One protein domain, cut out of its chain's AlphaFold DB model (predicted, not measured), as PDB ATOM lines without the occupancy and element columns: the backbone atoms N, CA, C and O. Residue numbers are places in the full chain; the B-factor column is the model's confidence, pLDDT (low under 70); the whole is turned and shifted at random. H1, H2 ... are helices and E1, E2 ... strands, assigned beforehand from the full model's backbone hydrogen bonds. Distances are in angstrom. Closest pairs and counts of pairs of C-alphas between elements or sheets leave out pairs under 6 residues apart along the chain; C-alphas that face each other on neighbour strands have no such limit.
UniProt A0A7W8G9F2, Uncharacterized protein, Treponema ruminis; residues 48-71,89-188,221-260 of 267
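Overview. This is residues 48 to 71, 89 to 188 and 221 to 260 of the 267 residues of an uncharacterized protein of Treponema ruminis (UniProt A0A7W8G9F2). Two antiparallel sheets, one of five strands and one of four, form a sandwich, two sheets only partly face to face with their strands crossed at 86 degrees; helix H2 lies in the wedge between them. Helix H1 covers the E2 end of the larger sheet on the same side as H2, and the short H3 lies near the smaller sheet. The printed part has 164 residues with three named helices and nine named strands, in the order E1 E2 H1 H2 H3 E3 E4 E5 E6 E7 E8 E9, a mixed class. The larger sheet runs E2 E1 E9 E8 E6, the smaller E3 E4 E5 E7. The whole is compact and rounded, with a radius of gyration of the C-alphas of 15.0 A and spans of 40 by 35 by 35 A.

Along the chain. The larger sheet holds E1, residues 48 to 55, 23.0 A long from C-alpha 48 at (163.537, 177.180, 126.594); E2, 64 to 69; E6, 174 to 176; E8, 233 to 243, 30.9 A; and E9, 248 to 259, 34.3 A, ending with C-alpha 259 at (160.948, 177.052, 111.381). The smaller holds E3, 146 to 150; E4, 153 to 160, 22.8 A; E5, 163 to 168; and E7, 181 to 185. The helices are H1, 104 to 112, 12.1 A; H2, 124 to 132, 13.2 A, from C-alpha 124 at (174.782, 186.058, 119.916); and H3, 138 to 142.

Arrangement. The larger sheet is twisted. In it N 50 and O 253 of E1 and E9 are 2.9 A apart, N 51 and O 66 of E1 and E2 2.8 A, N 240 and O 252 of E8 and E9 2.8 A, and N 175 and O 239 of E6 and E8 2.8 A. H2 is on this sheet at a height of 10.5 A, over E1. H1 is on the same face at 8.3 A; its closest C-alphas to E2 are Ala 111 and Ser 69, 7.6 A. H1 and H2, a helical hairpin, only just touch, with 3 pairs of C-alphas within 8 A, the closest Thr 105 and Leu 131 at 6.5 A. H2 is also on the smaller sheet at 9.1 A, across its strands, with the C-alphas of Gly 125 and Tyr 165 of E5 5.6 A apart. E3, E4 and E5 form a meander, each the antiparallel neighbour of the one before: N 148 and O 155 are 2.9 A apart, N 156 and O 167 2.8 A. E5 and E7 are antiparallel neighbours too, with N 166 and O 182 within hydrogen-bond range at 2.9 A. Between the sheets, the closest C-alphas of E4 and E8 are Val 154 and Ala 241, 6.5 A. H3 only grazes the smaller sheet. H1 and H3 have every O i to N i+4 pair within hydrogen-bond range, H2 4 of 5.

Size, cuts and confidence. The C-alphas farthest apart, Ser 116 and Asn 245, are 42.7 A apart. Residues 72 to 88 and 189 to 220 are not printed, with gaps of 13.4 A and 15.8 A between C-alphas. Of the links printed whole, H1 to H2 is long. Confidence is under 70 at residues 186 to 188.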
ATOM      1  N   ILE A  48     162.586 176.800 125.559       91.25
ATOM      2  CA  ILE A  48     163.537 177.180 126.594       91.25
ATOM      3  C   ILE A  48     162.924 178.272 127.472       91.25
ATOM      4  O   ILE A  48     162.436 179.284 126.969       91.25
ATOM      5  N   THR A  49     162.958 178.074 128.788       94.44
ATOM      6  CA  THR A  49     162.624 179.113 129.774       94.44
ATOM      7  C   THR A  49     163.917 179.717 130.305       94.44
ATOM      8  O   THR A  49     164.794 178.959 130.707       94.44
ATOM      9  N   ILE A  50     164.025 181.045 130.318       95.31
ATOM     10  CA  ILE A  50     165.175 181.804 130.830       95.31
ATOM     11  C   ILE A  50     164.749 182.570 132.083       95.31
ATOM     12  O   ILE A  50     163.660 183.148 132.112       95.31
ATOM     13  N   ASP A  51     165.616 182.575 133.090       96.50
ATOM     14  CA  ASP A  51     165.521 183.374 134.307       96.50
ATOM     15  C   ASP A  51     166.925 183.839 134.712       96.50
ATOM     16  O   ASP A  51     167.752 183.055 135.179       96.50
ATOM     17  N   LEU A  52     167.205 185.114 134.463       96.69
ATOM     18  CA  LEU A  52     168.480 185.753 134.753       96.69
ATOM     19  C   LEU A  52     168.286 186.888 135.752       96.69
ATOM     20  O   LEU A  52     167.345 187.679 135.632       96.69
ATOM     21  N   LEU A  53     169.235 186.994 136.677       96.50
ATOM     22  CA  LEU A  53     169.420 188.131 137.567       96.50
ATOM     23  C   LEU A  53     170.894 188.526 137.564       96.50
ATOM     24  O   LEU A  53     171.767 187.677 137.745       96.50
ATOM     25  N   LEU A  54     171.152 189.816 137.380       95.56
ATOM     26  CA  LEU A  54     172.488 190.391 137.350       95.56
ATOM     27  C   LEU A  54     172.493 191.750 138.058       95.56
ATOM     28  O   LEU A  54     171.855 192.694 137.602       95.56
ATOM     29  N   ASP A  55     173.243 191.861 139.145       94.00
ATOM     30  CA  ASP A  55     173.667 193.140 139.710       94.00
ATOM     31  C   ASP A  55     174.718 193.761 138.785       94.00
ATOM     32  O   ASP A  55     175.799 193.205 138.584       94.00
ATOM     33  N   THR A  56     174.370 194.891 138.173       92.12
ATOM     34  CA  THR A  56     175.200 195.547 137.156       92.12
ATOM     35  C   THR A  56     176.263 196.458 137.757       92.12
ATOM     36  O   THR A  56     177.136 196.934 137.034       92.12
ATOM     37  N   LYS A  57     176.203 196.717 139.068       87.44
ATOM     38  CA  LYS A  57     177.076 197.679 139.749       87.44
ATOM     39  C   LYS A  57     178.172 197.001 140.556       87.44
ATOM     40  O   LYS A  57     179.220 197.604 140.777       87.44
ATOM     41  N   LYS A  58     177.933 195.782 141.042       83.25
ATOM     42  CA  LYS A  58     178.876 195.076 141.915       83.25
ATOM     43  C   LYS A  58     178.691 193.557 141.874       83.25
ATOM     44  O   LYS A  58     177.615 193.074 141.531       83.25
ATOM     45  N   PRO A  59     179.717 192.789 142.291       79.75
ATOM     46  CA  PRO A  59     179.546 191.377 142.600       79.75
ATOM     47  C   PRO A  59     178.357 191.156 143.540       79.75
ATOM     48  O   PRO A  59     178.259 191.803 144.586       79.75
ATOM     49  N   ASN A  60     177.488 190.207 143.203       84.44
ATOM     50  CA  ASN A  60     176.353 189.850 144.040       84.44
ATOM     51  C   ASN A  60     176.168 188.326 144.039       84.44
ATOM     52  O   ASN A  60     176.033 187.737 142.965       84.44
ATOM     53  N   PRO A  61     176.146 187.662 145.211       84.00
ATOM     54  CA  PRO A  61     175.969 186.210 145.294       84.00
ATOM     55  C   PRO A  61     174.597 185.734 144.793       84.00
ATOM     56  O   PRO A  61     174.408 184.542 144.577       84.00
ATOM     57  N   GLN A  62     173.637 186.647 144.618       89.00
ATOM     58  CA  GLN A  62     172.327 186.348 144.042       89.00
ATOM     59  C   GLN A  62     172.328 186.340 142.509       89.00
ATOM     60  O   GLN A  62     171.334 185.895 141.929       89.00
ATOM     61  N   ASN A  63     173.402 186.810 141.858       92.94
ATOM     62  CA  ASN A  63     173.537 186.739 140.403       92.94
ATOM     63  C   ASN A  63     173.388 185.290 139.946       92.94
ATOM     64  O   ASN A  63     174.034 184.390 140.486       92.94
ATOM     65  N   HIS A  64     172.512 185.069 138.972       93.56
ATOM     66  CA  HIS A  64     172.220 183.727 138.500       93.56
ATOM     67  C   HIS A  64     171.773 183.701 137.051       93.56
ATOM     68  O   HIS A  64     171.149 184.633 136.538       93.56
ATOM     69  N   PHE A  65     172.031 182.558 136.431       94.94
ATOM     70  CA  PHE A  65     171.478 182.197 135.142       94.94
ATOM     71  C   PHE A  65     170.806 180.832 135.249       94.94
ATOM     72  O   PHE A  65     171.438 179.779 135.177       94.94
ATOM     73  N   ASN A  66     169.491 180.858 135.419       93.44
ATOM     74  CA  ASN A  66     168.664 179.669 135.472       93.44
ATOM     75  C   ASN A  66     167.971 179.485 134.122       93.44
ATOM     76  O   ASN A  66     167.440 180.432 133.537       93.44
ATOM     77  N   TRP A  67     167.919 178.252 133.632       92.62
ATOM     78  CA  TRP A  67     167.155 177.956 132.428       92.62
ATOM     79  C   TRP A  67     166.653 176.519 132.400       92.62
ATOM     80  O   TRP A  67     167.159 175.637 133.097       92.62
ATOM     81  N   LYS A  68     165.621 176.285 131.592       90.56
ATOM     82  CA  LYS A  68     165.029 174.961 131.389       90.56
ATOM     83  C   LYS A  68     164.821 174.700 129.912       90.56
ATOM     84  O   LYS A  68     164.381 175.617 129.228       90.56
ATOM     85  N   SER A  69     165.068 173.480 129.439       86.69
ATOM     86  CA  SER A  69     164.662 173.040 128.096       86.69
ATOM     87  C   SER A  69     163.694 171.868 128.172       86.69
ATOM     88  O   SER A  69     163.833 170.956 128.990       86.69
ATOM     89  N   SER A  70     162.708 171.911 127.281       82.25
ATOM     90  CA  SER A  70     161.746 170.832 127.038       82.25
ATOM     91  C   SER A  70     162.217 169.826 125.982       82.25
ATOM     92  O   SER A  70     161.493 168.872 125.691       82.25
ATOM     93  N   ALA A  71     163.408 170.006 125.397       71.50
ATOM     94  CA  ALA A  71     163.960 169.048 124.448       71.50
ATOM     95  C   ALA A  71     164.224 167.688 125.110       71.50
ATOM     96  O   ALA A  71     164.848 167.596 126.169       71.50
ATOM     97  N   TYR A  89     168.467 173.809 134.788       85.62
ATOM     98  CA  TYR A  89     169.753 174.250 135.308       85.62
ATOM     99  C   TYR A  89     169.515 175.454 136.207       85.62
ATOM    100  O   TYR A  89     168.863 176.415 135.797       85.62
ATOM    101  N   LYS A  90     170.000 175.366 137.444       88.06
ATOM    102  CA  LYS A  90     170.061 176.488 138.377       88.06
ATOM    103  C   LYS A  90     171.518 176.786 138.643       88.06
ATOM    104  O   LYS A  90     172.229 175.873 139.060       88.06
ATOM    105  N   ASP A  91     171.959 178.000 138.364       86.12
ATOM    106  CA  ASP A  91     173.386 178.264 138.278       86.12
ATOM    107  C   ASP A  91     173.777 179.658 138.730       86.12
ATOM    108  O   ASP A  91     173.049 180.627 138.530       86.12
ATOM    109  N   TYR A  92     174.959 179.714 139.326       88.19
ATOM    110  CA  TYR A  92     175.516 180.865 140.015       88.19
ATOM    111  C   TYR A  92     177.012 180.937 139.711       88.19
ATOM    112  O   TYR A  92     177.624 179.951 139.285       88.19
ATOM    113  N   PHE A  93     177.603 182.099 139.968       85.62
ATOM    114  CA  PHE A  93     179.051 182.248 139.952       85.62
ATOM    115  C   PHE A  93     179.712 181.375 141.034       85.62
ATOM    116  O   PHE A  93     179.283 181.357 142.189       85.62
ATOM    117  N   ASP A  94     180.776 180.675 140.656       83.44
ATOM    118  CA  ASP A  94     181.669 179.935 141.535       83.44
ATOM    119  C   ASP A  94     183.057 180.584 141.526       83.44
ATOM    120  O   ASP A  94     183.763 180.591 140.516       83.44
ATOM    121  N   ALA A  95     183.460 181.115 142.682       79.31
ATOM    122  CA  ALA A  95     184.733 181.808 142.844       79.31
ATOM    123  C   ALA A  95     185.953 180.893 142.644       79.31
ATOM    124  O   ALA A  95     187.013 181.395 142.284       79.31
ATOM    125  N   LEU A  96     185.817 179.574 142.852       81.06
ATOM    126  CA  LEU A  96     186.924 178.626 142.679       81.06
ATOM    127  C   LEU A  96     187.262 178.420 141.203       81.06
ATOM    128  O   LEU A  96     188.428 178.469 140.821       81.06
ATOM    129  N   SER A  97     186.245 178.201 140.371       80.38
ATOM    130  CA  SER A  97     186.423 178.072 138.921       80.38
ATOM    131  C   SER A  97     186.479 179.416 138.190       80.38
ATOM    132  O   SER A  97     186.874 179.461 137.024       80.38
ATOM    133  N   GLY A  98     186.069 180.510 138.841       79.06
ATOM    134  CA  GLY A  98     185.902 181.820 138.213       79.06
ATOM    135  C   GLY A  98     184.773 181.851 137.176       79.06
ATOM    136  O   GLY A  98     184.759 182.732 136.312       79.06
ATOM    137  N   ALA A  99     183.852 180.885 137.227       83.12
ATOM    138  CA  ALA A  99     182.840 180.657 136.204       83.12
ATOM    139  C   ALA A  99     181.554 180.042 136.788       83.12
ATOM    140  O   ALA A  99     181.287 180.083 137.984       83.12
ATOM    141  N   SER A 100     180.734 179.483 135.903       85.69
ATOM    142  CA  SER A 100     179.486 178.780 136.192       85.69
ATOM    143  C   SER A 100     179.698 177.532 137.062       85.69
ATOM    144  O   SER A 100     180.397 176.601 136.649       85.69
ATOM    145  N   LYS A 101     179.028 177.480 138.223       82.31
ATOM    146  CA  LYS A 101     179.118 176.383 139.203       82.31
ATOM    147  C   LYS A 101     178.681 175.028 138.646       82.31
ATOM    148  O   LYS A 101     179.271 174.007 138.987       82.31
ATOM    149  N   VAL A 102     177.627 174.996 137.827       84.69
ATOM    150  CA  VAL A 102     177.089 173.744 137.248       84.69
ATOM    151  C   VAL A 102     177.268 173.647 135.731       84.69
ATOM    152  O   VAL A 102     176.610 172.843 135.071       84.69
ATOM    153  N   HIS A 103     178.146 174.473 135.160       83.56
ATOM    154  CA  HIS A 103     178.395 174.568 133.718       83.56
ATOM    155  C   HIS A 103     177.122 174.804 132.878       83.56
ATOM    156  O   HIS A 103     177.038 174.360 131.728       83.56
ATOM    157  N   SER A 104     176.122 175.513 133.419       82.50
ATOM    158  CA  SER A 104     174.836 175.745 132.738       82.50
ATOM    159  C   SER A 104     175.004 176.455 131.396       82.50
ATOM    160  O   SER A 104     174.225 176.223 130.476       82.50
ATOM    161  N   THR A 105     176.052 177.266 131.256       83.31
ATOM    162  CA  THR A 105     176.386 178.020 130.045       83.31
ATOM    163  C   THR A 105     176.876 177.127 128.906       83.31
ATOM    164  O   THR A 105     176.558 177.384 127.742       83.31
ATOM    165  N   LYS A 106     177.601 176.044 129.224       85.00
ATOM    166  CA  LYS A 106     177.995 175.009 128.256       85.00
ATOM    167  C   LYS A 106     176.753 174.311 127.716       85.00
ATOM    168  O   LYS A 106     176.559 174.247 126.505       85.00
ATOM    169  N   TYR A 107     175.892 173.852 128.615       86.12
ATOM    170  CA  TYR A 107     174.670 173.158 128.232       86.12
ATOM    171  C   TYR A 107     173.678 174.073 127.504       86.12
ATOM    172  O   TYR A 107     172.977 173.627 126.599       86.12
ATOM    173  N   PHE A 108     173.639 175.357 127.863       87.81
ATOM    174  CA  PHE A 108     172.809 176.339 127.175       87.81
ATOM    175  C   PHE A 108     173.296 176.533 125.745       87.81
ATOM    176  O   PHE A 108     172.500 176.462 124.816       87.81
ATOM    177  N   ARG A 109     174.618 176.669 125.548       87.44
ATOM    178  CA  ARG A 109     175.212 176.710 124.207       87.44
ATOM    179  C   ARG A 109     174.768 175.500 123.389       87.44
ATOM    180  O   ARG A 109     174.263 175.695 122.292       87.44
ATOM    181  N   GLU A 110     174.911 174.290 123.923       86.06
ATOM    182  CA  GLU A 110     174.503 173.056 123.238       86.06
ATOM    183  C   GLU A 110     173.016 173.056 122.853       86.06
ATOM    184  O   GLU A 110     172.692 172.719 121.718       86.06
ATOM    185  N   ALA A 111     172.127 173.501 123.746       84.75
ATOM    186  CA  ALA A 111     170.692 173.605 123.462       84.75
ATOM    187  C   ALA A 111     170.367 174.655 122.382       84.75
ATOM    188  O   ALA A 111     169.401 174.523 121.636       84.75
ATOM    189  N   THR A 112     171.185 175.701 122.263       86.88
ATOM    190  CA  THR A 112     170.963 176.783 121.290       86.88
ATOM    191  C   THR A 112     171.591 176.549 119.919       86.88
ATOM    192  O   THR A 112     171.285 177.292 118.989       86.88
ATOM    193  N   LEU A 113     172.444 175.536 119.757       86.88
ATOM    194  CA  LEU A 113     173.037 175.205 118.461       86.88
ATOM    195  C   LEU A 113     172.023 174.533 117.528       86.88
ATOM    196  O   LEU A 113     171.042 173.942 117.978       86.88
ATOM    197  N   ASP A 114     172.251 174.651 116.227       83.44
ATOM    198  CA  ASP A 114     171.518 173.947 115.182       83.44
ATOM    199  C   ASP A 114     171.798 172.435 115.183       83.44
ATOM    200  O   ASP A 114     172.637 171.931 115.934       83.44
ATOM    201  N   SER A 115     171.093 171.687 114.331       78.12
ATOM    202  CA  SER A 115     171.272 170.232 114.212       78.12
ATOM    203  C   SER A 115     172.697 169.850 113.797       78.12
ATOM    204  O   SER A 115     173.208 168.827 114.255       78.12
ATOM    205  N   SER A 116     173.369 170.697 113.004       77.94
ATOM    206  CA  SER A 116     174.775 170.514 112.620       77.94
ATOM    207  C   SER A 116     175.768 170.813 113.754       77.94
ATOM    208  O   SER A 116     176.946 170.470 113.651       77.94
ATOM    209  N   LYS A 117     175.294 171.416 114.852       78.94
ATOM    210  CA  LYS A 117     176.064 171.879 116.014       78.94
ATOM    211  C   LYS A 117     177.126 172.935 115.695       78.94
ATOM    212  O   LYS A 117     178.051 173.130 116.486       78.94
ATOM    213  N   LYS A 118     177.005 173.626 114.564       81.00
ATOM    214  CA  LYS A 118     177.971 174.645 114.125       81.00
ATOM    215  C   LYS A 118     177.467 176.055 114.388       81.00
ATOM    216  O   LYS A 118     178.254 176.917 114.774       81.00
ATOM    217  N   ASN A 119     176.163 176.272 114.243       85.00
ATOM    218  CA  ASN A 119     175.576 177.605 114.187       85.00
ATOM    219  C   ASN A 119     174.582 177.826 115.327       85.00
ATOM    220  O   ASN A 119     173.835 176.928 115.708       85.00
ATOM    221  N   LEU A 120     174.566 179.034 115.893       84.75
ATOM    222  CA  LEU A 120     173.620 179.396 116.950       84.75
ATOM    223  C   LEU A 120     172.258 179.745 116.345       84.75
ATOM    224  O   LEU A 120     172.163 180.626 115.499       84.75
ATOM    225  N   ARG A 121     171.199 179.103 116.846       89.31
ATOM    226  CA  ARG A 121     169.794 179.421 116.536       89.31
ATOM    227  C   ARG A 121     169.269 180.629 117.326       89.31
ATOM    228  O   ARG A 121     168.156 181.087 117.077       89.31
ATOM    229  N   THR A 122     170.025 181.102 118.320       90.44
ATOM    230  CA  THR A 122     169.726 182.285 119.146       90.44
ATOM    231  C   THR A 122     170.624 183.463 118.775       90.44
ATOM    232  O   THR A 122     171.778 183.219 118.410       90.44
ATOM    233  N   PRO A 123     170.189 184.715 119.015       93.19
ATOM    234  CA  PRO A 123     171.074 185.871 118.932       93.19
ATOM    235  C   PRO A 123     172.335 185.685 119.782       93.19
ATOM    236  O   PRO A 123     172.278 185.228 120.934       93.19
ATOM    237  N   LYS A 124     173.485 186.074 119.232       91.69
ATOM    238  CA  LYS A 124     174.782 186.058 119.916       91.69
ATOM    239  C   LYS A 124     174.737 186.950 121.158       91.69
ATOM    240  O   LYS A 124     175.265 186.561 122.202       91.69
ATOM    241  N   GLY A 125     174.061 188.100 121.076       92.62
ATOM    242  CA  GLY A 125     173.887 189.015 122.211       92.62
ATOM    243  C   GLY A 125     173.187 188.365 123.409       92.62
ATOM    244  O   GLY A 125     173.669 188.484 124.535       92.62
ATOM    245  N   LEU A 126     172.116 187.592 123.179       94.44
ATOM    246  CA  LEU A 126     171.393 186.884 124.247       94.44
ATOM    247  C   LEU A 126     172.293 185.875 124.955       94.44
ATOM    248  O   LEU A 126     172.338 185.826 126.184       94.44
ATOM    249  N   ARG A 127     173.030 185.081 124.169       90.75
ATOM    250  CA  ARG A 127     173.958 184.090 124.709       90.75
ATOM    251  C   ARG A 127     174.986 184.753 125.618       90.75
ATOM    252  O   ARG A 127     175.183 184.277 126.729       90.75
ATOM    253  N   ASN A 128     175.638 185.815 125.150       91.81
ATOM    254  CA  ASN A 128     176.691 186.474 125.919       91.81
ATOM    255  C   ASN A 128     176.141 187.205 127.150       91.81
ATOM    256  O   ASN A 128     176.768 187.133 128.201       91.81
ATOM    257  N   LEU A 129     174.942 187.792 127.070       93.94
ATOM    258  CA  LEU A 129     174.280 188.368 128.241       93.94
ATOM    259  C   LEU A 129     174.075 187.322 129.350       93.94
ATOM    260  O   LEU A 129     174.355 187.591 130.515       93.94
ATOM    261  N   CYS A 130     173.647 186.110 128.982       92.19
ATOM    262  CA  CYS A 130     173.451 185.023 129.943       92.19
ATOM    263  C   CYS A 130     174.751 184.582 130.633       92.19
ATOM    264  O   CYS A 130     174.706 184.093 131.760       92.19
ATOM    265  N   LEU A 131     175.912 184.766 129.989       87.25
ATOM    266  CA  LEU A 131     177.206 184.427 130.586       87.25
ATOM    267  C   LEU A 131     177.570 185.363 131.742       87.25
ATOM    268  O   LEU A 131     178.147 184.889 132.714       87.25
ATOM    269  N   TYR A 132     177.218 186.652 131.672       89.81
ATOM    270  CA  TYR A 132     177.612 187.625 132.700       89.81
ATOM    271  C   TYR A 132     177.062 187.314 134.086       89.81
ATOM    272  O   TYR A 132     177.745 187.547 135.078       89.81
ATOM    273  N   ALA A 133     175.854 186.755 134.171       89.50
ATOM    274  CA  ALA A 133     175.231 186.437 135.453       89.50
ATOM    275  C   ALA A 133     175.961 185.332 136.238       89.50
ATOM    276  O   ALA A 133     175.718 185.157 137.427       89.50
ATOM    277  N   VAL A 134     176.867 184.601 135.585       90.00
ATOM    278  CA  VAL A 134     177.685 183.544 136.195       90.00
ATOM    279  C   VAL A 134     179.173 183.700 135.856       90.00
ATOM    280  O   VAL A 134     179.944 182.748 135.974       90.00
ATOM    281  N   ALA A 135     179.578 184.890 135.408       86.44
ATOM    282  CA  ALA A 135     180.963 185.234 135.117       86.44
ATOM    283  C   ALA A 135     181.628 185.906 136.319       86.44
ATOM    284  O   ALA A 135     180.964 186.388 137.240       86.44
ATOM    285  N   ASN A 136     182.959 185.983 136.275       84.12
ATOM    286  CA  ASN A 136     183.704 186.829 137.194       84.12
ATOM    287  C   ASN A 136     183.212 188.290 137.062       84.12
ATOM    288  O   ASN A 136     183.152 188.807 135.943       84.12
ATOM    289  N   PRO A 137     182.885 188.973 138.175       78.81
ATOM    290  CA  PRO A 137     182.423 190.360 138.164       78.81
ATOM    291  C   PRO A 137     183.320 191.341 137.399       78.81
ATOM    292  O   PRO A 137     182.816 192.304 136.821       78.81
ATOM    293  N   GLU A 138     184.634 191.100 137.344       83.56
ATOM    294  CA  GLU A 138     185.560 191.937 136.572       83.56
ATOM    295  C   GLU A 138     185.213 191.999 135.078       83.56
ATOM    296  O   GLU A 138     185.511 193.000 134.423       83.56
ATOM    297  N   SER A 139     184.578 190.958 134.527       84.94
ATOM    298  CA  SER A 139     184.192 190.906 133.115       84.94
ATOM    299  C   SER A 139     183.274 192.061 132.726       84.94
ATOM    300  O   SER A 139     183.480 192.646 131.670       84.94
ATOM    301  N   LEU A 140     182.331 192.461 133.588       86.12
ATOM    302  CA  LEU A 140     181.413 193.572 133.302       86.12
ATOM    303  C   LEU A 140     182.159 194.887 133.043       86.12
ATOM    304  O   LEU A 140     181.813 195.638 132.134       86.12
ATOM    305  N   SER A 141     183.203 195.141 133.837       85.44
ATOM    306  CA  SER A 141     184.007 196.360 133.741       85.44
ATOM    307  C   SER A 141     184.863 196.392 132.473       85.44
ATOM    308  O   SER A 141     184.900 197.405 131.780       85.44
ATOM    309  N   LYS A 142     185.496 195.263 132.126       87.25
ATOM    310  CA  LYS A 142     186.326 195.113 130.917       87.25
ATOM    311  C   LYS A 142     185.489 195.216 129.644       87.25
ATOM    312  O   LYS A 142     185.948 195.757 128.640       87.25
ATOM    313  N   ASP A 143     184.248 194.755 129.727       91.25
ATOM    314  CA  ASP A 143     183.335 194.676 128.601       91.25
ATOM    315  C   ASP A 143     182.450 195.931 128.457       91.25
ATOM    316  O   ASP A 143     181.532 195.950 127.638       91.25
ATOM    317  N   ASN A 144     182.714 197.008 129.213       90.00
ATOM    318  CA  ASN A 144     181.928 198.253 129.199       90.00
ATOM    319  C   ASN A 144     180.414 197.991 129.296       90.00
ATOM    320  O   ASN A 144     179.629 198.517 128.503       90.00
ATOM    321  N   PHE A 145     180.015 197.112 130.219       94.19
ATOM    322  CA  PHE A 145     178.622 196.719 130.379       94.19
ATOM    323  C   PHE A 145     177.791 197.876 130.940       94.19
ATOM    324  O   PHE A 145     178.061 198.378 132.031       94.19
ATOM    325  N   LEU A 146     176.755 198.276 130.210       94.75
ATOM    326  CA  LEU A 146     175.865 199.374 130.562       94.75
ATOM    327  C   LEU A 146     174.410 198.940 130.400       94.75
ATOM    328  O   LEU A 146     174.046 198.244 129.450       94.75
ATOM    329  N   VAL A 147     173.565 199.385 131.327       96.81
ATOM    330  CA  VAL A 147     172.113 199.216 131.243       96.81
ATOM    331  C   VAL A 147     171.460 200.549 131.539       96.81
ATOM    332  O   VAL A 147     171.650 201.106 132.618       96.81
ATOM    333  N   ASN A 148     170.670 201.027 130.588       96.19
ATOM    334  CA  ASN A 148     169.870 202.233 130.720       96.19
ATOM    335  C   ASN A 148     168.390 201.856 130.741       96.19
ATOM    336  O   ASN A 148     167.974 200.926 130.045       96.19
ATOM    337  N   GLN A 149     167.601 202.587 131.528       96.31
ATOM    338  CA  GLN A 149     166.153 202.435 131.558       96.31
ATOM    339  C   GLN A 149     165.460 203.789 131.390       96.31
ATOM    340  O   GLN A 149     165.718 204.724 132.145       96.31
ATOM    341  N   GLU A 150     164.547 203.857 130.424       96.94
ATOM    342  CA  GLU A 150     163.672 204.997 130.154       96.94
ATOM    343  C   GLU A 150     162.222 204.530 130.325       96.94
ATOM    344  O   GLU A 150     161.711 203.720 129.552       96.94
ATOM    345  N   GLY A 151     161.551 204.953 131.399       95.94
ATOM    346  CA  GLY A 151     160.254 204.372 131.754       95.94
ATOM    347  C   GLY A 151     160.386 202.875 132.061       95.94
ATOM    348  O   GLY A 151     161.010 202.511 133.055       95.94
ATOM    349  N   LYS A 152     159.798 202.003 131.230       97.19
ATOM    350  CA  LYS A 152     159.998 200.537 131.295       97.19
ATOM    351  C   LYS A 152     160.913 200.007 130.190       97.19
ATOM    352  O   LYS A 152     161.238 198.821 130.205       97.19
ATOM    353  N   LYS A 153     161.306 200.850 129.236       98.25
ATOM    354  CA  LYS A 153     162.208 200.473 128.157       98.25
ATOM    355  C   LYS A 153     163.606 200.269 128.717       98.25
ATOM    356  O   LYS A 153     164.141 201.163 129.362       98.25
ATOM    357  N   VAL A 154     164.191 199.106 128.462       98.50
ATOM    358  CA  VAL A 154     165.535 198.729 128.893       98.50
ATOM    359  C   VAL A 154     166.431 198.596 127.667       98.50
ATOM    360  O   VAL A 154     166.117 197.851 126.735       98.50
ATOM    361  N   THR A 155     167.571 199.278 127.709       98.38
ATOM    362  CA  THR A 155     168.638 199.175 126.711       98.38
ATOM    363  C   THR A 155     169.898 198.657 127.390       98.38
ATOM    364  O   THR A 155     170.392 199.272 128.332       98.38
ATOM    365  N   ILE A 156     170.425 197.532 126.912       98.31
ATOM    366  CA  ILE A 156     171.649 196.901 127.421       98.31
ATOM    367  C   ILE A 156     172.717 197.000 126.338       98.31
ATOM    368  O   ILE A 156     172.473 196.582 125.205       98.31
ATOM    369  N   THR A 157     173.904 197.495 126.673       97.06
ATOM    370  CA  THR A 157     175.054 197.537 125.765       97.06
ATOM    371  C   THR A 157     176.293 196.961 126.431       97.06
ATOM    372  O   THR A 157     176.509 197.135 127.625       97.06
ATOM    373  N   PHE A 158     177.099 196.224 125.669       95.31
ATOM    374  CA  PHE A 158     178.381 195.691 126.139       95.31
ATOM    375  C   PHE A 158     179.263 195.266 124.966       95.31
ATOM    376  O   PHE A 158     178.770 194.949 123.888       95.31
ATOM    377  N   SER A 159     180.572 195.215 125.181       92.62
ATOM    378  CA  SER A 159     181.580 194.719 124.245       92.62
ATOM    379  C   SER A 159     182.214 193.456 124.799       92.62
ATOM    380  O   SER A 159     182.906 193.533 125.793       92.62
ATOM    381  N   HIS A 160     182.026 192.307 124.161       89.69
ATOM    382  CA  HIS A 160     182.692 191.075 124.577       89.69
ATOM    383  C   HIS A 160     183.576 190.556 123.446       89.69
ATOM    384  O   HIS A 160     183.068 190.174 122.384       89.69
ATOM    385  N   ARG A 161     184.893 190.502 123.699       84.75
ATOM    386  CA  ARG A 161     185.927 190.212 122.687       84.75
ATOM    387  C   ARG A 161     185.824 191.214 121.527       84.75
ATOM    388  O   ARG A 161     185.725 192.413 121.766       84.75
ATOM    389  N   GLU A 162     185.766 190.726 120.293       84.88
ATOM    390  CA  GLU A 162     185.693 191.551 119.082       84.88
ATOM    391  C   GLU A 162     184.281 192.060 118.756       84.88
ATOM    392  O   GLU A 162     184.088 192.731 117.753       84.88
ATOM    393  N   ASN A 163     183.260 191.772 119.568       90.69
ATOM    394  CA  ASN A 163     181.881 192.144 119.246       90.69
ATOM    395  C   ASN A 163     181.305 193.104 120.282       90.69
ATOM    396  O   ASN A 163     181.414 192.873 121.485       90.69
ATOM    397  N   SER A 164     180.612 194.136 119.814       94.25
ATOM    398  CA  SER A 164     179.728 194.972 120.623       94.25
ATOM    399  C   SER A 164     178.283 194.545 120.404       94.25
ATOM    400  O   SER A 164     177.869 194.279 119.279       94.25
ATOM    401  N   TYR A 165     177.505 194.493 121.473       96.12
ATOM    402  CA  TYR A 165     176.112 194.076 121.465       96.12
ATOM    403  C   TYR A 165     175.243 195.195 122.011       96.12
ATOM    404  O   TYR A 165     175.630 195.899 122.947       96.12
ATOM    405  N   LYS A 166     174.054 195.327 121.431       97.56
ATOM    406  CA  LYS A 166     172.983 196.174 121.938       97.56
ATOM    407  C   LYS A 166     171.704 195.351 121.986       97.56
ATOM    408  O   LYS A 166     171.380 194.646 121.034       97.56
ATOM    409  N   ILE A 167     171.008 195.407 123.112       98.25
ATOM    410  CA  ILE A 167     169.751 194.700 123.337       98.25
ATOM    411  C   ILE A 167     168.724 195.735 123.759       98.25
ATOM    412  O   ILE A 167     168.960 196.474 124.712       98.25
ATOM    413  N   GLU A 168     167.604 195.785 123.057       98.31
ATOM    414  CA  GLU A 168     166.554 196.773 123.283       98.31
ATOM    415  C   GLU A 168     165.227 196.068 123.548       98.31
ATOM    416  O   GLU A 168     164.810 195.169 122.809       98.31
ATOM    417  N   SER A 169     164.560 196.485 124.619       98.62
ATOM    418  CA  SER A 169     163.159 196.160 124.846       98.62
ATOM    419  C   SER A 169     162.240 197.203 124.208       98.62
ATOM    420  O   SER A 169     162.656 198.311 123.872       98.62
ATOM    421  N   ASP A 170     160.957 196.870 124.106       98.25
ATOM    422  CA  ASP A 170     159.901 197.848 123.855       98.25
ATOM    423  C   ASP A 170     159.587 198.696 125.106       98.25
ATOM    424  O   ASP A 170     160.158 198.496 126.184       98.25
ATOM    425  N   GLU A 171     158.629 199.618 124.964       98.00
ATOM    426  CA  GLU A 171     158.123 200.512 126.022       98.00
ATOM    427  C   GLU A 171     157.458 199.784 127.206       98.00
ATOM    428  O   GLU A 171     157.109 200.401 128.210       98.00
ATOM    429  N   ASN A 172     157.264 198.466 127.113       97.75
ATOM    430  CA  ASN A 172     156.731 197.627 128.182       97.75
ATOM    431  C   ASN A 172     157.807 196.755 128.838       97.75
ATOM    432  O   ASN A 172     157.472 195.912 129.674       97.75
ATOM    433  N   GLY A 173     159.079 196.937 128.476       98.12
ATOM    434  CA  GLY A 173     160.169 196.098 128.960       98.12
ATOM    435  C   GLY A 173     160.220 194.735 128.271       98.12
ATOM    436  O   GLY A 173     160.795 193.799 128.818       98.12
ATOM    437  N   ILE A 174     159.606 194.560 127.096       98.50
ATOM    438  CA  ILE A 174     159.593 193.281 126.378       98.50
ATOM    439  C   ILE A 174     160.613 193.283 125.238       98.50
ATOM    440  O   ILE A 174     160.528 194.062 124.297       98.50
ATOM    441  N   ILE A 175     161.554 192.346 125.286       98.38
ATOM    442  CA  ILE A 175     162.499 192.048 124.212       98.38
ATOM    443  C   ILE A 175     161.904 190.946 123.338       98.38
ATOM    444  O   ILE A 175     161.599 189.848 123.816       98.38
ATOM    445  N   ASN A 176     161.770 191.217 122.041       96.50
ATOM    446  CA  ASN A 176     161.397 190.214 121.047       96.50
ATOM    447  C   ASN A 176     162.665 189.565 120.473       96.50
ATOM    448  O   ASN A 176     163.517 190.258 119.928       96.50
ATOM    449  N   VAL A 177     162.826 188.251 120.629       91.19
ATOM    450  CA  VAL A 177     164.143 187.595 120.534       91.19
ATOM    451  C   VAL A 177     164.807 187.604 119.151       91.19
ATOM    452  O   VAL A 177     166.025 187.666 119.119       91.19
ATOM    453  N   PRO A 178     164.108 187.674 118.013       88.19
ATOM    454  CA  PRO A 178     164.785 187.983 116.754       88.19
ATOM    455  C   PRO A 178     165.007 189.484 116.505       88.19
ATOM    456  O   PRO A 178     165.841 189.835 115.683       88.19
ATOM    457  N   GLN A 179     164.233 190.383 117.122       93.19
ATOM    458  CA  GLN A 179     164.183 191.805 116.740       93.19
ATOM    459  C   GLN A 179     164.933 192.742 117.686       93.19
ATOM    460  O   GLN A 179     165.441 193.758 117.234       93.19
ATOM    461  N   GLY A 180     165.002 192.419 118.974       96.50
ATOM    462  CA  GLY A 180     165.580 193.283 120.001       96.50
ATOM    463  C   GLY A 180     167.083 193.108 120.192       96.50
ATOM    464  O   GLY A 180     167.595 193.528 121.221       96.50
ATOM    465  N   PHE A 181     167.780 192.446 119.266       97.25
ATOM    466  CA  PHE A 181     169.208 192.149 119.374       97.25
ATOM    467  C   PHE A 181     169.969 192.740 118.199       97.25
ATOM    468  O   PHE A 181     169.595 192.558 117.041       97.25
ATOM    469  N   PHE A 182     171.061 193.418 118.524       96.44
ATOM    470  CA  PHE A 182     171.930 194.093 117.580       96.44
ATOM    471  C   PHE A 182     173.390 193.779 117.895       96.44
ATOM    472  O   PHE A 182     173.773 193.608 119.057       96.44
ATOM    473  N   ILE A 183     174.208 193.736 116.852       94.50
ATOM    474  CA  ILE A 183     175.633 193.449 116.906       94.50
ATOM    475  C   ILE A 183     176.398 194.474 116.069       94.50
ATOM    476  O   ILE A 183     175.919 194.964 115.051       94.50
ATOM    477  N   LYS A 184     177.595 194.802 116.536       92.06
ATOM    478  CA  LYS A 184     178.624 195.525 115.802       92.06
ATOM    479  C   LYS A 184     179.920 194.736 115.947       92.06
ATOM    480  O   LYS A 184     180.367 194.503 117.071       92.06
ATOM    481  N   ILE A 185     180.505 194.308 114.837       83.19
ATOM    482  CA  ILE A 185     181.752 193.536 114.820       83.19
ATOM    483  C   ILE A 185     182.912 194.533 114.712       83.19
ATOM    484  O   ILE A 185     182.937 195.346 113.791       83.19
ATOM    485  N   LYS A 186     183.836 194.533 115.680       69.31
ATOM    486  CA  LYS A 186     185.086 195.295 115.579       69.31
ATOM    487  C   LYS A 186     186.015 194.601 114.590       69.31
ATOM    488  O   LYS A 186     186.029 193.375 114.502       69.31
ATOM    489  N   GLU A 187     186.793 195.404 113.868       56.34
ATOM    490  CA  GLU A 187     187.858 194.924 112.990       56.34
ATOM    491  C   GLU A 187     188.730 193.897 113.718       56.34
ATOM    492  O   GLU A 187     189.328 194.198 114.753       56.34
ATOM    493  N   LYS A 188     188.864 192.699 113.141       49.66
ATOM    494  CA  LYS A 188     190.059 191.897 113.387       49.66
ATOM    495  C   LYS A 188     191.210 192.715 112.784       49.66
ATOM    496  O   LYS A 188     191.122 193.022 111.592       49.66
ATOM    497  N   GLU A 221     178.361 200.635 112.473       87.44
ATOM    498  CA  GLU A 221     177.071 200.825 113.148       87.44
ATOM    499  C   GLU A 221     176.498 199.513 113.703       87.44
ATOM    500  O   GLU A 221     176.867 198.419 113.279       87.44
ATOM    501  N   PHE A 222     175.594 199.616 114.683       92.25
ATOM    502  CA  PHE A 222     174.861 198.454 115.188       92.25
ATOM    503  C   PHE A 222     173.864 197.971 114.140       92.25
ATOM    504  O   PHE A 222     172.888 198.655 113.843       92.25
ATOM    505  N   GLN A 223     174.068 196.754 113.654       93.00
ATOM    506  CA  GLN A 223     173.125 196.066 112.787       93.00
ATOM    507  C   GLN A 223     172.329 195.050 113.591       93.00
ATOM    508  O   GLN A 223     172.725 194.641 114.680       93.00
ATOM    509  N   LYS A 224     171.179 194.632 113.070       93.44
ATOM    510  CA  LYS A 224     170.385 193.580 113.702       93.44
ATOM    511  C   LYS A 224     171.185 192.270 113.736       93.44
ATOM    512  O   LYS A 224     171.799 191.901 112.742       93.44
ATOM    513  N   ASP A 225     171.170 191.572 114.870       91.88
ATOM    514  CA  ASP A 225     171.830 190.270 115.057       91.88
ATOM    515  C   ASP A 225     171.007 189.187 114.347       91.88
ATOM    516  O   ASP A 225     170.185 188.491 114.951       91.88
ATOM    517  N   GLN A 226     171.146 189.143 113.022       87.44
ATOM    518  CA  GLN A 226     170.375 188.256 112.168       87.44
ATOM    519  C   GLN A 226     170.914 186.819 112.250       87.44
ATOM    520  O   GLN A 226     172.131 186.602 112.249       87.44
ATOM    521  N   PRO A 227     170.024 185.815 112.303       85.31
ATOM    522  CA  PRO A 227     170.421 184.420 112.180       85.31
ATOM    523  C   PRO A 227     171.046 184.157 110.802       85.31
ATOM    524  O   PRO A 227     170.634 184.753 109.810       85.31
ATOM    525  N   LEU A 228     172.013 183.236 110.745       86.81
ATOM    526  CA  LEU A 228     172.655 182.822 109.493       86.81
ATOM    527  C   LEU A 228     171.653 182.226 108.509       86.81
ATOM    528  O   LEU A 228     170.734 181.510 108.917       86.81
ATOM    529  N   ASP A 229     171.904 182.431 107.213       85.19
ATOM    530  CA  ASP A 229     170.931 182.033 106.202       85.19
ATOM    531  C   ASP A 229     170.712 180.527 106.086       85.19
ATOM    532  O   ASP A 229     169.611 180.058 105.803       85.19
ATOM    533  N   SER A 230     171.752 179.768 106.416       84.69
ATOM    534  CA  SER A 230     171.757 178.308 106.443       84.69
ATOM    535  C   SER A 230     170.921 177.690 107.571       84.69
ATOM    536  O   SER A 230     170.779 176.468 107.626       84.69
ATOM    537  N   LEU A 231     170.375 178.490 108.493       85.81
ATOM    538  CA  LEU A 231     169.567 177.984 109.599       85.81
ATOM    539  C   LEU A 231     168.136 177.673 109.156       85.81
ATOM    540  O   LEU A 231     167.361 178.560 108.809       85.81
ATOM    541  N   THR A 232     167.735 176.410 109.301       85.88
ATOM    542  CA  THR A 232     166.359 175.947 109.039       85.88
ATOM    543  C   THR A 232     165.377 176.295 110.163       85.88
ATOM    544  O   THR A 232     164.158 176.273 109.974       85.88
ATOM    545  N   ALA A 233     165.893 176.620 111.350       87.50
ATOM    546  CA  ALA A 233     165.106 176.948 112.529       87.50
ATOM    547  C   ALA A 233     165.814 177.980 113.407       87.50
ATOM    548  O   ALA A 233     167.033 177.928 113.583       87.50
ATOM    549  N   ILE A 234     165.038 178.875 114.013       91.00
ATOM    550  CA  ILE A 234     165.533 179.945 114.883       91.00
ATOM    551  C   ILE A 234     164.719 180.010 116.172       91.00
ATOM    552  O   ILE A 234     163.573 179.559 116.227       91.00
ATOM    553  N   PHE A 235     165.300 180.588 117.220       90.94
ATOM    554  CA  PHE A 235     164.555 180.874 118.439       90.94
ATOM    555  C   PHE A 235     163.727 182.151 118.289       90.94
ATOM    556  O   PHE A 235     164.264 183.228 118.033       90.94
ATOM    557  N   LYS A 236     162.418 182.042 118.526       93.31
ATOM    558  CA  LYS A 236     161.501 183.180 118.648       93.31
ATOM    559  C   LYS A 236     160.861 183.199 120.030       93.31
ATOM    560  O   LYS A 236     160.725 182.169 120.689       93.31
ATOM    561  N   GLY A 237     160.465 184.374 120.500       94.75
ATOM    562  CA  GLY A 237     159.816 184.508 121.797       94.75
ATOM    563  C   GLY A 237     159.976 185.891 122.391       94.75
ATOM    564  O   GLY A 237     160.515 186.801 121.765       94.75
ATOM    565  N   LYS A 238     159.487 186.026 123.619       97.19
ATOM    566  CA  LYS A 238     159.494 187.281 124.361       97.19
ATOM    567  C   LYS A 238     160.193 187.072 125.694       97.19
ATOM    568  O   LYS A 238     159.908 186.100 126.399       97.19
ATOM    569  N   LEU A 239     161.085 187.995 126.021       98.25
ATOM    570  CA  LEU A 239     161.728 188.092 127.323       98.25
ATOM    571  C   LEU A 239     161.339 189.428 127.950       98.25
ATOM    572  O   LEU A 239     161.376 190.453 127.284       98.25
ATOM    573  N   THR A 240     160.963 189.423 129.216       98.56
ATOM    574  CA  THR A 240     160.742 190.634 129.999       98.56
ATOM    575  C   THR A 240     162.059 191.041 130.640       98.56
ATOM    576  O   THR A 240     162.627 190.264 131.409       98.56
ATOM    577  N   ALA A 241     162.523 192.241 130.316       98.38
ATOM    578  CA  ALA A 241     163.639 192.916 130.949       98.38
ATOM    579  C   ALA A 241     163.126 193.939 131.968       98.38
ATOM    580  O   ALA A 241     162.131 194.625 131.736       98.38
ATOM    581  N   ASN A 242     163.809 194.042 133.100       97.81
ATOM    582  CA  ASN A 242     163.541 195.062 134.109       97.81
ATOM    583  C   ASN A 242     164.853 195.423 134.805       97.81
ATOM    584  O   ASN A 242     165.621 194.515 135.139       97.81
ATOM    585  N   LEU A 243     165.102 196.714 135.021       97.81
ATOM    586  CA  LEU A 243     166.191 197.213 135.844       97.81
ATOM    587  C   LEU A 243     165.608 197.932 137.071       97.81
ATOM    588  O   LEU A 243     164.836 198.884 136.985       97.81
ATOM    589  N   THR A 244     165.994 197.466 138.253       95.94
ATOM    590  CA  THR A 244     165.640 198.141 139.509       95.94
ATOM    591  C   THR A 244     166.504 199.388 139.719       95.94
ATOM    592  O   THR A 244     167.626 199.471 139.216       95.94
ATOM    593  N   ASN A 245     166.048 200.322 140.559       92.88
ATOM    594  CA  ASN A 245     166.835 201.506 140.952       92.88
ATOM    595  C   ASN A 245     168.192 201.134 141.585       92.88
ATOM    596  O   ASN A 245     169.177 201.873 141.495       92.88
ATOM    597  N   GLU A 246     168.269 199.953 142.198       93.12
ATOM    598  CA  GLU A 246     169.489 199.419 142.795       93.12
ATOM    599  C   GLU A 246     170.511 198.957 141.750       93.12
ATOM    600  O   GLU A 246     171.694 198.889 142.065       93.12
ATOM    601  N   GLY A 247     170.123 198.788 140.483       94.62
ATOM    602  CA  GLY A 247     170.996 198.277 139.424       94.62
ATOM    603  C   GLY A 247     170.880 196.768 139.216       94.62
ATOM    604  O   GLY A 247     171.757 196.165 138.610       94.62
ATOM    605  N   ILE A 248     169.814 196.140 139.715       96.31
ATOM    606  CA  ILE A 248     169.554 194.720 139.462       96.31
ATOM    607  C   ILE A 248     168.788 194.587 138.148       96.31
ATOM    608  O   ILE A 248     167.613 194.959 138.081       96.31
ATOM    609  N   LEU A 249     169.460 194.060 137.125       97.75
ATOM    610  CA  LEU A 249     168.872 193.651 135.857       97.75
ATOM    611  C   LEU A 249     168.255 192.259 136.010       97.75
ATOM    612  O   LEU A 249     168.897 191.327 136.492       97.75
ATOM    613  N   THR A 250     167.028 192.097 135.529       97.88
ATOM    614  CA  THR A 250     166.390 190.788 135.375       97.88
ATOM    615  C   THR A 250     165.966 190.565 133.936       97.88
ATOM    616  O   THR A 250     165.548 191.503 133.257       97.88
ATOM    617  N   LEU A 251     166.068 189.319 133.476       98.00
ATOM    618  CA  LEU A 251     165.585 188.892 132.168       98.00
ATOM    619  C   LEU A 251     164.859 187.556 132.311       98.00
ATOM    620  O   LEU A 251     165.471 186.555 132.682       98.00
ATOM    621  N   LYS A 252     163.553 187.530 132.030       98.06
ATOM    622  CA  LYS A 252     162.723 186.330 132.214       98.06
ATOM    623  C   LYS A 252     161.818 186.078 131.026       98.06
ATOM    624  O   LYS A 252     161.212 187.005 130.505       98.06
ATOM    625  N   GLY A 253     161.651 184.827 130.620       96.94
ATOM    626  CA  GLY A 253     160.658 184.503 129.599       96.94
ATOM    627  C   GLY A 253     160.850 183.147 128.953       96.94
ATOM    628  O   GLY A 253     161.597 182.301 129.442       96.94
ATOM    629  N   LYS A 254     160.128 182.935 127.853       94.75
ATOM    630  CA  LYS A 254     160.156 181.684 127.093       94.75
ATOM    631  C   LYS A 254     160.474 181.971 125.638       94.75
ATOM    632  O   LYS A 254     159.834 182.815 125.011       94.75
ATOM    633  N   ILE A 255     161.414 181.206 125.106       94.00
ATOM    634  CA  ILE A 255     161.763 181.178 123.690       94.00
ATOM    635  C   ILE A 255     161.498 179.782 123.144       94.00
ATOM    636  O   ILE A 255     161.582 178.793 123.871       94.00
ATOM    637  N   LYS A 256     161.124 179.697 121.876       92.25
ATOM    638  CA  LYS A 256     160.758 178.456 121.207       92.25
ATOM    639  C   LYS A 256     161.512 178.345 119.901       92.25
ATOM    640  O   LYS A 256     161.722 179.354 119.234       92.25
ATOM    641  N   VAL A 257     161.880 177.127 119.540       89.19
ATOM    642  CA  VAL A 257     162.407 176.832 118.213       89.19
ATOM    643  C   VAL A 257     161.247 176.837 117.228       89.19
ATOM    644  O   VAL A 257     160.272 176.102 117.395       89.19
ATOM    645  N   GLU A 258     161.362 177.663 116.198       89.19
ATOM    646  CA  GLU A 258     160.407 177.749 115.099       89.19
ATOM    647  C   GLU A 258     161.135 177.600 113.767       89.19
ATOM    648  O   GLU A 258     162.309 177.959 113.654       89.19
ATOM    649  N   LYS A 259     160.431 177.079 112.752       87.06
ATOM    650  CA  LYS A 259     160.948 177.052 111.381       87.06
ATOM    651  C   LYS A 259     161.288 178.478 110.960       87.06
ATOM    652  O   LYS A 259     160.521 179.405 111.241       87.06
ATOM    653  N   ARG A 260     162.432 178.649 110.305       83.44
ATOM    654  CA  ARG A 260     162.720 179.905 109.626       83.44
ATOM    655  C   ARG A 260     161.794 179.973 108.417       83.44
ATOM    656  O   ARG A 260     161.768 179.055 107.602       83.44
TER     657      ARG A 260